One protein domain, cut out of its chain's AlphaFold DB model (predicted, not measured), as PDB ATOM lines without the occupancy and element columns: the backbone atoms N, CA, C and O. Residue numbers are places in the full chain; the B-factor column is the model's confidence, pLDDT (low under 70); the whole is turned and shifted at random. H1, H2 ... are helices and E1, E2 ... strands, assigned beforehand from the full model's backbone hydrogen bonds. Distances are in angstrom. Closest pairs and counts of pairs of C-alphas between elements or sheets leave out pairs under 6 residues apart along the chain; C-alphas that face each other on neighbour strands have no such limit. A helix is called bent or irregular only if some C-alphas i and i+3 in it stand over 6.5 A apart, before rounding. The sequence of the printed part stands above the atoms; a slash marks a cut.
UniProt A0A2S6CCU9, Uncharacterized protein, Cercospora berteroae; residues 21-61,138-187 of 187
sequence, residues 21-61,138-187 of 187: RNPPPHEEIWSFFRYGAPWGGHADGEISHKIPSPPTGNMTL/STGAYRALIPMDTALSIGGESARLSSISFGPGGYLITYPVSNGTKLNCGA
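Overview. This is residues 21 to 61 and 138 to 187 of the 187 residues of an uncharacterized protein of Cercospora berteroae (UniProt A0A2S6CCU9). A strongly twisted sheet of six strands forms a slab, with a single irregular helix, H1, across one face over E5 and E6; the sheet's strands' lines turn by 92 degrees from edge to edge. The sheet and H1 make two layers, a helix on one face of a sheet. The 91 printed residues include one named helix and six named strands, along the chain E1, E2, E3, H1, E4, E5, E6; the class is mixed, helices and strands. The mixed sheet runs E2, E1, E4, E5, E6, E3, and the whole is compact and rounded, with a radius of gyration of the C-alphas of 12.9 A and spans of 33 by 31 by 26 A.

Arrangement. E1, residues 29 to 35, and edge strand E2, residues 47 to 52, form an antiparallel hairpin, with N 33 and O 49 2.8 A apart. E1 is parallel to E4, residues 163 to 167, at 24 degrees, with N 34 and O 164 2.8 A apart. E4, E5, residues 170 to 177, and E6, residues 182 to 186, form a meander, each strand the antiparallel neighbour of the one before; N 165 and O 172 are 2.8 A apart, N 175 and O 184 3.1 A. E6 is antiparallel to edge strand E3, residues 143 to 147, with N 146 and O 183 2.9 A apart. H1, residues 148 to 160, is on the sheet at a height of 9.2 A, across the strands at 78 degrees to E5 on the local plane. The closest C-alphas of H1 and E6 are those of Met 148 and Lys 182, 4.6 A apart. H1 is irregular, with C-alphas 154 and 157 9.4 A apart; 5 of 9 O i to N i+4 pairs and 6 of 10 O i to N i+3 pairs are within hydrogen-bond range.

Along the chain. E1 begins at C-alpha 29 (21.354, 33.983, 28.020) and is 17.5 A long. E2 is 13.8 A, E3 13.7 A, H1 7.8 A, E4 13.1 A and E5 22.4 A. E6, 13.2 A, ends at C-alpha 186 (24.310, 21.436, 41.961).

Size, cuts and confidence. The C-alphas farthest apart, of Pro 25 and Ser 138, are 38.0 A apart. Residues 62 to 137 are not printed; C-alphas 61 and 138 are 26.6 A apart across the cut. The link E1 to E2 is long, with 11 residues. No printed residue has pLDDT under 70.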
ATOM      1  N   ARG A  21      30.913  34.013  32.384       95.75
ATOM      2  CA  ARG A  21      29.685  34.136  31.588       95.75
ATOM      3  C   ARG A  21      29.568  32.972  30.611       95.75
ATOM      4  O   ARG A  21      30.530  32.237  30.394       95.75
ATOM      5  N   ASN A  22      28.392  32.828  30.011       96.50
ATOM      6  CA  ASN A  22      28.241  31.962  28.846       96.50
ATOM      7  C   ASN A  22      29.101  32.498  27.680       96.50
ATOM      8  O   ASN A  22      29.204  33.720  27.532       96.50
ATOM      9  N   PRO A  23      29.709  31.620  26.864       95.19
ATOM     10  CA  PRO A  23      30.495  32.024  25.703       95.19
ATOM     11  C   PRO A  23      29.610  32.582  24.571       95.19
ATOM     12  O   PRO A  23      28.401  32.320  24.553       95.19
ATOM     13  N   PRO A  24      30.199  33.296  23.593       94.94
ATOM     14  CA  PRO A  24      29.504  33.687  22.372       94.94
ATOM     15  C   PRO A  24      28.886  32.495  21.624       94.94
ATOM     16  O   PRO A  24      29.507  31.430  21.585       94.94
ATOM     17  N   PRO A  25      27.694  32.641  21.010       95.50
ATOM     18  CA  PRO A  25      26.834  33.834  20.939       95.50
ATOM     19  C   PRO A  25      25.750  33.862  22.044       95.50
ATOM     20  O   PRO A  25      24.605  34.259  21.809       95.50
ATOM     21  N   HIS A  26      26.034  33.307  23.225       96.88
ATOM     22  CA  HIS A  26      25.055  33.084  24.294       96.88
ATOM     23  C   HIS A  26      25.253  33.999  25.505       96.88
ATOM     24  O   HIS A  26      24.717  33.726  26.584       96.88
ATOM     25  N   GLU A  27      25.989  35.096  25.343       95.62
ATOM     26  CA  GLU A  27      26.404  35.992  26.424       95.62
ATOM     27  C   GLU A  27      25.228  36.710  27.095       95.62
ATOM     28  O   GLU A  27      25.370  37.181  28.222       95.62
ATOM     29  N   GLU A  28      24.076  36.790  26.426       97.25
ATOM     30  CA  GLU A  28      22.840  37.377  26.957       97.25
ATOM     31  C   GLU A  28      21.863  36.335  27.512       97.25
ATOM     32  O   GLU A  28      20.812  36.694  28.039       97.25
ATOM     33  N   ILE A  29      22.185  35.042  27.443       98.00
ATOM     34  CA  ILE A  29      21.354  33.983  28.020       98.00
ATOM     35  C   ILE A  29      21.735  33.785  29.487       98.00
ATOM     36  O   ILE A  29      22.908  33.614  29.818       98.00
ATOM     37  N   TRP A  30      20.742  33.787  30.376       97.44
ATOM     38  CA  TRP A  30      20.920  33.459  31.790       97.44
ATOM     39  C   TRP A  30      21.011  31.952  32.024       97.44
ATOM     40  O   TRP A  30      21.912  31.475  32.712       97.44
ATOM     41  N   SER A  31      20.096  31.180  31.442       97.69
ATOM     42  CA  SER A  31      20.134  29.726  31.571       97.69
ATOM     43  C   SER A  31      19.389  29.028  30.439       97.69
ATOM     44  O   SER A  31      18.379  29.532  29.934       97.69
ATOM     45  N   PHE A  32      19.895  27.859  30.061       97.94
ATOM     46  CA  PHE A  32      19.231  26.902  29.186       97.94
ATOM     47  C   PHE A  32      18.478  25.883  30.040       97.94
ATOM     48  O   PHE A  32      19.077  25.172  30.843       97.94
ATOM     49  N   PHE A  33      17.170  25.788  29.855       97.12
ATOM     50  CA  PHE A  33      16.357  24.769  30.508       97.12
ATOM     51  C   PHE A  33      16.298  23.544  29.611       97.12
ATOM     52  O   PHE A  33      16.007  23.659  28.418       97.12
ATOM     53  N   ARG A  34      16.600  22.383  30.186       95.69
ATOM     54  CA  ARG A  34      16.723  21.117  29.469       95.69
ATOM     55  C   ARG A  34      15.918  20.030  30.151       95.69
ATOM     56  O   ARG A  34      15.830  20.006  31.378       95.69
ATOM     57  N   TYR A  35      15.409  19.096  29.364       95.31
ATOM     58  CA  TYR A  35      14.980  17.812  29.902       95.31
ATOM     59  C   TYR A  35      16.228  17.032  30.337       95.31
ATOM     60  O   TYR A  35      17.181  16.921  29.573       95.31
ATOM     61  N   GLY A  36      16.256  16.556  31.583       92.88
ATOM     62  CA  GLY A  36      17.343  15.738  32.145       92.88
ATOM     63  C   GLY A  36      17.055  14.233  32.136       92.88
ATOM     64  O   GLY A  36      17.726  13.476  32.832       92.88
ATOM     65  N   ALA A  37      15.988  13.830  31.448       91.31
ATOM     66  CA  ALA A  37      15.611  12.455  31.150       91.31
ATOM     67  C   ALA A  37      14.571  12.471  30.012       91.31
ATOM     68  O   ALA A  37      13.852  13.467  29.873       91.31
ATOM     69  N   PRO A  38      14.418  11.380  29.240       91.12
ATOM     70  CA  PRO A  38      13.352  11.284  28.254       91.12
ATOM     71  C   PRO A  38      11.980  11.354  28.935       91.12
ATOM     72  O   PRO A  38      11.667  10.534  29.804       91.12
ATOM     73  N   TRP A  39      11.156  12.329  28.557       85.50
ATOM     74  CA  TRP A  39       9.838  12.523  29.163       85.50
ATOM     75  C   TRP A  39       8.895  13.302  28.243       85.50
ATOM     76  O   TRP A  39       9.293  14.276  27.612       85.50
ATOM     77  N   GLY A  40       7.629  12.881  28.164       85.75
ATOM     78  CA  GLY A  40       6.600  13.604  27.404       85.75
ATOM     79  C   GLY A  40       6.869  13.715  25.897       85.75
ATOM     80  O   GLY A  40       6.396  14.656  25.274       85.75
ATOM     81  N   GLY A  41       7.636  12.786  25.317       91.19
ATOM     82  CA  GLY A  41       8.050  12.834  23.908       91.19
ATOM     83  C   GLY A  41       9.328  13.639  23.645       91.19
ATOM     84  O   GLY A  41       9.779  13.669  22.504       91.19
ATOM     85  N   HIS A  42       9.927  14.232  24.680       93.62
ATOM     86  CA  HIS A  42      11.200  14.942  24.588       93.62
ATOM     87  C   HIS A  42      12.377  14.014  24.877       93.62
ATOM     88  O   HIS A  42      12.285  13.114  25.722       93.62
ATOM     89  N   ALA A  43      13.486  14.245  24.179       93.19
ATOM     90  CA  ALA A  43      14.725  13.510  24.387       93.19
ATOM     91  C   ALA A  43      15.499  14.034  25.609       93.19
ATOM     92  O   ALA A  43      15.337  15.177  26.037       93.19
ATOM     93  N   ASP A  44      16.389  13.200  26.148       91.81
ATOM     94  CA  ASP A  44      17.357  13.651  27.148       91.81
ATOM     95  C   ASP A  44      18.276  14.747  26.570       91.81
ATOM     96  O   ASP A  44      18.713  14.673  25.418       91.81
ATOM     97  N   GLY A  45      18.539  15.788  27.357       92.06
ATOM     98  CA  GLY A  45      19.351  16.948  26.987       92.06
ATOM     99  C   GLY A  45      18.663  17.967  26.072       92.06
ATOM    100  O   GLY A  45      19.240  19.040  25.827       92.06
ATOM    101  N   GLU A  46      17.446  17.677  25.592       95.12
ATOM    102  CA  GLU A  46      16.669  18.565  24.725       95.12
ATOM    103  C   GLU A  46      16.392  19.900  25.427       95.12
ATOM    104  O   GLU A  46      15.985  19.942  26.589       95.12
ATOM    105  N   ILE A  47      16.633  21.011  24.725       95.94
ATOM    106  CA  ILE A  47      16.391  22.356  25.256       95.94
ATOM    107  C   ILE A  47      14.895  22.641  25.181       95.94
ATOM    108  O   ILE A  47      14.351  22.764  24.089       95.94
ATOM    109  N   SER A  48      14.261  22.840  26.334       95.19
ATOM    110  CA  SER A  48      12.870  23.285  26.394       95.19
ATOM    111  C   SER A  48      12.766  24.803  26.251       95.19
ATOM    112  O   SER A  48      11.948  25.302  25.486       95.19
ATOM    113  N   HIS A  49      13.614  25.555  26.962       96.00
ATOM    114  CA  HIS A  49      13.570  27.017  26.984       96.00
ATOM    115  C   HIS A  49      14.965  27.630  27.098       96.00
ATOM    116  O   HIS A  49      15.897  27.051  27.658       96.00
ATOM    117  N   LYS A  50      15.088  28.865  26.612       97.44
ATOM    118  CA  LYS A  50      16.243  29.735  26.849       97.44
ATOM    119  C   LYS A  50      15.737  30.965  27.580       97.44
ATOM    120  O   LYS A  50      14.833  31.629  27.082       97.44
ATOM    121  N   ILE A  51      16.302  31.262  28.743       97.81
ATOM    122  CA  ILE A  51      15.909  32.441  29.515       97.81
ATOM    123  C   ILE A  51      16.901  33.570  29.218       97.81
ATOM    124  O   ILE A  51      18.050  33.482  29.661       97.81
ATOM    125  N   PRO A  52      16.513  34.612  28.459       97.56
ATOM    126  CA  PRO A  52      17.380  35.753  28.196       97.56
ATOM    127  C   PRO A  52      17.477  36.669  29.424       97.56
ATOM    128  O   PRO A  52      16.530  36.823  30.193       97.56
ATOM    129  N   SER A  53      18.631  37.304  29.598       95.94
ATOM    130  CA  SER A  53      18.882  38.363  30.579       95.94
ATOM    131  C   SER A  53      19.887  39.378  30.013       95.94
ATOM    132  O   SER A  53      21.019  39.491  30.491       95.94
ATOM    133  N   PRO A  54      19.524  40.108  28.945       94.31
ATOM    134  CA  PRO A  54      20.408  41.106  28.364       94.31
ATOM    135  C   PRO A  54      20.678  42.256  29.355       94.31
ATOM    136  O   PRO A  54      19.824  42.590  30.182       94.31
ATOM    137  N   PRO A  55      21.862  42.889  29.295       91.69
ATOM    138  CA  PRO A  55      22.955  42.607  28.354       91.69
ATOM    139  C   PRO A  55      23.977  41.585  28.889       91.69
ATOM    140  O   PRO A  55      24.995  41.319  28.253       91.69
ATOM    141  N   THR A  56      23.787  41.067  30.108       91.31
ATOM    142  CA  THR A  56      24.844  40.337  30.829       91.31
ATOM    143  C   THR A  56      24.711  38.820  30.794       91.31
ATOM    144  O   THR A  56      25.710  38.136  31.018       91.31
ATOM    145  N   GLY A  57      23.510  38.302  30.538       95.12
ATOM    146  CA  GLY A  57      23.194  36.883  30.643       95.12
ATOM    147  C   GLY A  57      23.523  36.340  32.030       95.12
ATOM    148  O   GLY A  57      23.322  37.008  33.049       95.12
ATOM    149  N   ASN A  58      24.045  35.117  32.067       95.56
ATOM    150  CA  ASN A  58      24.550  34.521  33.295       95.56
ATOM    151  C   ASN A  58      25.847  35.196  33.748       95.56
ATOM    152  O   ASN A  58      26.767  35.360  32.951       95.56
ATOM    153  N   MET A  59      25.955  35.485  35.045       94.69
ATOM    154  CA  MET A  59      27.198  35.929  35.670       94.69
ATOM    155  C   MET A  59      27.427  35.146  36.950       94.69
ATOM    156  O   MET A  59      26.673  35.278  37.916       94.69
ATOM    157  N   THR A  60      28.487  34.348  36.966       95.38
ATOM    158  CA  THR A  60      28.903  33.588  38.143       95.38
ATOM    159  C   THR A  60      30.201  34.174  38.677       95.38
ATOM    160  O   THR A  60      31.129  34.497  37.936       95.38
ATOM    161  N   LEU A  61      30.246  34.365  39.991       95.06
ATOM    162  CA  LEU A  61      31.328  35.043  40.692       95.06
ATOM    163  C   LEU A  61      31.679  34.233  41.933       95.06
ATOM    164  O   LEU A  61      30.792  33.739  42.634       95.06
ATOM    165  N   SER A 138      13.737  21.496  54.110       89.12
ATOM    166  CA  SER A 138      13.774  20.044  53.867       89.12
ATOM    167  C   SER A 138      14.304  19.653  52.479       89.12
ATOM    168  O   SER A 138      14.081  18.541  52.014       89.12
ATOM    169  N   THR A 139      15.043  20.554  51.827       86.69
ATOM    170  CA  THR A 139      15.734  20.318  50.557       86.69
ATOM    171  C   THR A 139      17.233  20.447  50.790       86.69
ATOM    172  O   THR A 139      17.694  21.450  51.339       86.69
ATOM    173  N   GLY A 140      17.987  19.427  50.392       89.38
ATOM    174  CA  GLY A 140      19.447  19.469  50.328       89.38
ATOM    175  C   GLY A 140      19.916  19.729  48.900       89.38
ATOM    176  O   GLY A 140      19.129  19.606  47.969       89.38
ATOM    177  N   ALA A 141      21.189  20.084  48.744       93.69
ATOM    178  CA  ALA A 141      21.829  20.117  47.436       93.69
ATOM    179  C   ALA A 141      23.231  19.510  47.528       93.69
ATOM    180  O   ALA A 141      24.036  19.928  48.369       93.69
ATOM    181  N   TYR A 142      23.540  18.563  46.652       95.75
ATOM    182  CA  TYR A 142      24.901  18.102  46.407       95.75
ATOM    183  C   TYR A 142      25.613  19.119  45.528       95.75
ATOM    184  O   TYR A 142      25.030  19.656  44.589       95.75
ATOM    185  N   ARG A 143      26.880  19.406  45.833       97.56
ATOM    186  CA  ARG A 143      27.681  20.372  45.076       97.56
ATOM    187  C   ARG A 143      29.030  19.790  44.713       97.56
ATOM    188  O   ARG A 143      29.691  19.185  45.552       97.56
ATOM    189  N   ALA A 144      29.445  20.033  43.478       97.38
ATOM    190  CA  ALA A 144      30.747  19.627  42.978       97.38
ATOM    191  C   ALA A 144      31.316  20.675  42.019       97.38
ATOM    192  O   ALA A 144      30.581  21.445  41.397       97.38
ATOM    193  N   LEU A 145      32.640  20.669  41.895       97.94
ATOM    194  CA  LEU A 145      33.365  21.361  40.838       97.94
ATOM    195  C   LEU A 145      34.059  20.308  39.982       97.94
ATOM    196  O   LEU A 145      34.829  19.504  40.503       97.94
ATOM    197  N   ILE A 146      33.801  20.336  38.680       98.06
ATOM    198  CA  ILE A 146      34.382  19.404  37.713       98.06
ATOM    199  C   ILE A 146      35.320  20.197  36.793       98.06
ATOM    200  O   ILE A 146      34.926  21.270  36.329       98.06
ATOM    201  N   PRO A 147      36.556  19.738  36.520       98.44
ATOM    202  CA  PRO A 147      37.397  20.339  35.485       98.44
ATOM    203  C   PRO A 147      36.664  20.392  34.139       98.44
ATOM    204  O   PRO A 147      35.995  19.426  33.767       98.44
ATOM    205  N   MET A 148      36.773  21.504  33.405       98.25
ATOM    206  CA  MET A 148      35.991  21.692  32.177       98.25
ATOM    207  C   MET A 148      36.289  20.615  31.126       98.25
ATOM    208  O   MET A 148      35.355  20.117  30.513       98.25
ATOM    209  N   ASP A 149      37.538  20.171  30.978       98.25
ATOM    210  CA  ASP A 149      37.894  19.110  30.021       98.25
ATOM    211  C   ASP A 149      37.174  17.789  30.327       98.25
ATOM    212  O   ASP A 149      36.634  17.138  29.432       98.25
ATOM    213  N   THR A 150      37.074  17.426  31.611       98.38
ATOM    214  CA  THR A 150      36.286  16.269  32.050       98.38
ATOM    215  C   THR A 150      34.802  16.475  31.748       98.38
ATOM    216  O   THR A 150      34.156  15.577  31.213       98.38
ATOM    217  N   ALA A 151      34.258  17.658  32.041       97.69
ATOM    218  CA  ALA A 151      32.854  17.958  31.775       97.69
ATOM    219  C   ALA A 151      32.515  17.903  30.274       97.69
ATOM    220  O   ALA A 151      31.486  17.341  29.905       97.69
ATOM    221  N   LEU A 152      33.396  18.413  29.410       97.88
ATOM    222  CA  LEU A 152      33.254  18.365  27.952       97.88
ATOM    223  C   LEU A 152      33.298  16.935  27.416       97.88
ATOM    224  O   LEU A 152      32.520  16.603  26.527       97.88
ATOM    225  N   SER A 153      34.156  16.074  27.976       97.62
ATOM    226  CA  SER A 153      34.238  14.667  27.556       97.62
ATOM    227  C   SER A 153      32.948  13.873  27.806       97.62
ATOM    228  O   SER A 153      32.730  12.849  27.167       97.62
ATOM    229  N   ILE A 154      32.090  14.356  28.713       92.94
ATOM    230  CA  ILE A 154      30.826  13.713  29.094       92.94
ATOM    231  C   ILE A 154      29.629  14.426  28.450       92.94
ATOM    232  O   ILE A 154      28.801  13.793  27.806       92.94
ATOM    233  N   GLY A 155      29.518  15.744  28.642       88.56
ATOM    234  CA  GLY A 155      28.348  16.545  28.260       88.56
ATOM    235  C   GLY A 155      28.505  17.344  26.965       88.56
ATOM    236  O   GLY A 155      27.602  18.107  26.603       88.56
ATOM    237  N   GLY A 156      29.650  17.228  26.285       94.44
ATOM    238  CA  GLY A 156      29.979  18.021  25.102       94.44
ATOM    239  C   GLY A 156      29.922  19.528  25.370       94.44
ATOM    240  O   GLY A 156      30.020  19.988  26.508       94.44
ATOM    241  N   GLU A 157      29.692  20.313  24.318       94.25
ATOM    242  CA  GLU A 157      29.683  21.784  24.395       94.25
ATOM    243  C   GLU A 157      28.618  22.362  25.342       94.25
ATOM    244  O   GLU A 157      28.748  23.497  25.806       94.25
ATOM    245  N   SER A 158      27.591  21.584  25.704       93.31
ATOM    246  CA  SER A 158      26.588  22.025  26.679       93.31
ATOM    247  C   SER A 158      27.190  22.323  28.060       93.31
ATOM    248  O   SER A 158      26.674  23.193  28.760       93.31
ATOM    249  N   ALA A 159      28.326  21.703  28.408       96.44
ATOM    250  CA  ALA A 159      29.053  21.954  29.653       96.44
ATOM    251  C   ALA A 159      29.584  23.395  29.770       96.44
ATOM    252  O   ALA A 159      29.824  23.879  30.876       96.44
ATOM    253  N   ARG A 160      29.740  24.117  28.652       97.06
ATOM    254  CA  ARG A 160      30.150  25.533  28.661       97.06
ATOM    255  C   ARG A 160      28.992  26.492  28.931       97.06
ATOM    256  O   ARG A 160      29.219  27.696  29.027       97.06
ATOM    257  N   LEU A 161      27.763  25.989  29.024       97.06
ATOM    258  CA  LEU A 161      26.553  26.793  29.141       97.06
ATOM    259  C   LEU A 161      25.929  26.626  30.523       97.06
ATOM    260  O   LEU A 161      25.729  25.511  30.998       97.06
ATOM    261  N   SER A 162      25.533  27.743  31.133       97.94
ATOM    262  CA  SER A 162      24.627  27.738  32.282       97.94
ATOM    263  C   SER A 162      23.336  27.013  31.916       97.94
ATOM    264  O   SER A 162      22.607  27.463  31.029       97.94
ATOM    265  N   SER A 163      23.072  25.879  32.555       97.25
ATOM    266  CA  SER A 163      21.940  25.013  32.242       97.25
ATOM    267  C   SER A 163      21.245  24.522  33.508       97.25
ATOM    268  O   SER A 163      21.888  24.233  34.518       97.25
ATOM    269  N   ILE A 164      19.925  24.385  33.433       97.44
ATOM    270  CA  ILE A 164      19.102  23.677  34.415       97.44
ATOM    271  C   ILE A 164      18.458  22.495  33.698       97.44
ATOM    272  O   ILE A 164      17.597  22.679  32.839       97.44
ATOM    273  N   SER A 165      18.878  21.289  34.061       95.81
ATOM    274  CA  SER A 165      18.334  20.038  33.542       95.81
ATOM    275  C   SER A 165      17.339  19.485  34.557       95.81
ATOM    276  O   SER A 165      17.738  19.103  35.656       95.81
ATOM    277  N   PHE A 166      16.047  19.480  34.238       93.56
ATOM    278  CA  PHE A 166      14.995  19.025  35.153       93.56
ATOM    279  C   PHE A 166      14.533  17.606  34.813       93.56
ATOM    280  O   PHE A 166      14.469  17.221  33.646       93.56
ATOM    281  N   GLY A 167      14.185  16.834  35.838       89.44
ATOM    282  CA  GLY A 167      13.658  15.481  35.698       89.44
ATOM    283  C   GLY A 167      12.695  15.132  36.835       89.44
ATOM    284  O   GLY A 167      12.435  15.958  37.716       89.44
ATOM    285  N   PRO A 168      12.127  13.916  36.837       84.88
ATOM    286  CA  PRO A 168      11.236  13.486  37.907       84.88
ATOM    287  C   PRO A 168      11.927  13.558  39.279       84.88
ATOM    288  O   PRO A 168      12.928  12.889  39.515       84.88
ATOM    289  N   GLY A 169      11.385  14.372  40.191       86.75
ATOM    290  CA  GLY A 169      11.849  14.461  41.582       86.75
ATOM    291  C   GLY A 169      13.050  15.378  41.848       86.75
ATOM    292  O   GLY A 169      13.445  15.495  43.006       86.75
ATOM    293  N   GLY A 170      13.610  16.059  40.839       90.75
ATOM    294  CA  GLY A 170      14.746  16.960  41.050       90.75
ATOM    295  C   GLY A 170      15.247  17.662  39.789       90.75
ATOM    296  O   GLY A 170      14.677  17.542  38.704       90.75
ATOM    297  N   TYR A 171      16.331  18.421  39.935       94.38
ATOM    298  CA  TYR A 171      17.011  19.068  38.818       94.38
ATOM    299  C   TYR A 171      18.512  19.147  39.079       94.38
ATOM    300  O   TYR A 171      18.949  19.204  40.222       94.38
ATOM    301  N   LEU A 172      19.291  19.201  38.005       95.62
ATOM    302  CA  LEU A 172      20.715  19.492  38.032       95.62
ATOM    303  C   LEU A 172      20.928  20.894  37.457       95.62
ATOM    304  O   LEU A 172      20.599  21.158  36.302       95.62
ATOM    305  N   ILE A 173      21.504  21.793  38.247       97.00
ATOM    306  CA  ILE A 173      22.017  23.074  37.771       97.00
ATOM    307  C   ILE A 173      23.514  22.961  37.495       97.00
ATOM    308  O   ILE A 173      24.292  22.524  38.346       97.00
ATOM    309  N   THR A 174      23.931  23.392  36.309       97.56
ATOM    310  CA  THR A 174      25.340  23.476  35.925       97.56
ATOM    311  C   THR A 174      25.662  24.845  35.357       97.56
ATOM    312  O   THR A 174      24.823  25.460  34.707       97.56
ATOM    313  N   TYR A 175      26.857  25.361  35.624       97.75
ATOM    314  CA  TYR A 175      27.339  26.589  34.989       97.75
ATOM    315  C   TYR A 175      28.863  26.707  35.071       97.75
ATOM    316  O   TYR A 175      29.462  26.290  36.072       97.75
ATOM    317  N   PRO A 176      29.509  27.289  34.047       97.31
ATOM    318  CA  PRO A 176      30.940  27.530  34.080       97.31
ATOM    319  C   PRO A 176      31.300  28.513  35.200       97.31
ATOM    320  O   PRO A 176      30.572  29.468  35.494       97.31
ATOM    321  N   VAL A 177      32.452  28.280  35.817       97.12
ATOM    322  CA  VAL A 177      33.086  29.152  36.813       97.12
ATOM    323  C   VAL A 177      34.587  29.231  36.535       97.12
ATOM    324  O   VAL A 177      35.106  28.513  35.677       97.12
ATOM    325  N   SER A 178      35.300  30.096  37.260       94.75
ATOM    326  CA  SER A 178      36.761  30.236  37.138       94.75
ATOM    327  C   SER A 178      37.200  30.490  35.690       94.75
ATOM    328  O   SER A 178      38.057  29.785  35.158       94.75
ATOM    329  N   ASN A 179      36.560  31.461  35.036       93.31
ATOM    330  CA  ASN A 179      36.772  31.835  33.634       93.31
ATOM    331  C   ASN A 179      36.569  30.666  32.655       93.31
ATOM    332  O   ASN A 179      37.252  30.557  31.644       93.31
ATOM    333  N   GLY A 180      35.633  29.767  32.974       95.38
ATOM    334  CA  GLY A 180      35.270  28.631  32.126       95.38
ATOM    335  C   GLY A 180      36.186  27.415  32.260       95.38
ATOM    336  O   GLY A 180      36.012  26.455  31.518       95.38
ATOM    337  N   THR A 181      37.130  27.416  33.206       96.88
ATOM    338  CA  THR A 181      38.046  26.279  33.433       96.88
ATOM    339  C   THR A 181      37.431  25.159  34.275       96.88
ATOM    340  O   THR A 181      37.941  24.038  34.287       96.88
ATOM    341  N   LYS A 182      36.326  25.435  34.977       98.06
ATOM    342  CA  LYS A 182      35.591  24.461  35.793       98.06
ATOM    343  C   LYS A 182      34.086  24.605  35.581       98.06
ATOM    344  O   LYS A 182      33.593  25.702  35.322       98.06
ATOM    345  N   LEU A 183      33.363  23.507  35.751       98.12
ATOM    346  CA  LEU A 183      31.909  23.449  35.796       98.12
ATOM    347  C   LEU A 183      31.462  23.304  37.253       98.12
ATOM    348  O   LEU A 183      31.860  22.357  37.935       98.12
ATOM    349  N   ASN A 184      30.646  24.235  37.742       98.19
ATOM    350  CA  ASN A 184      29.913  24.034  38.988       98.19
ATOM    351  C   ASN A 184      28.689  23.167  38.714       98.19
ATOM    352  O   ASN A 184      27.919  23.497  37.817       98.19
ATOM    353  N   CYS A 185      28.466  22.158  39.552       97.44
ATOM    354  CA  CYS A 185      27.287  21.297  39.529       97.44
ATOM    355  C   CYS A 185      26.533  21.398  40.862       97.44
ATOM    356  O   CYS A 185      27.157  21.400  41.927       97.44
ATOM    357  N   GLY A 186      25.203  21.473  40.804       96.75
ATOM    358  CA  GLY A 186      24.310  21.436  41.961       96.75
ATOM    359  C   GLY A 186      23.083  20.572  41.681       96.75
ATOM    360  O   GLY A 186      22.442  20.799  40.662       96.75
ATOM    361  N   ALA A 187      22.758  19.616  42.549       91.12
ATOM    362  CA  ALA A 187      21.583  18.743  42.416       91.12
ATOM    363  C   ALA A 187      20.851  18.593  43.747       91.12
ATOM    364  O   ALA A 187      21.571  18.445  44.761       91.12
TER     365      ALA A 187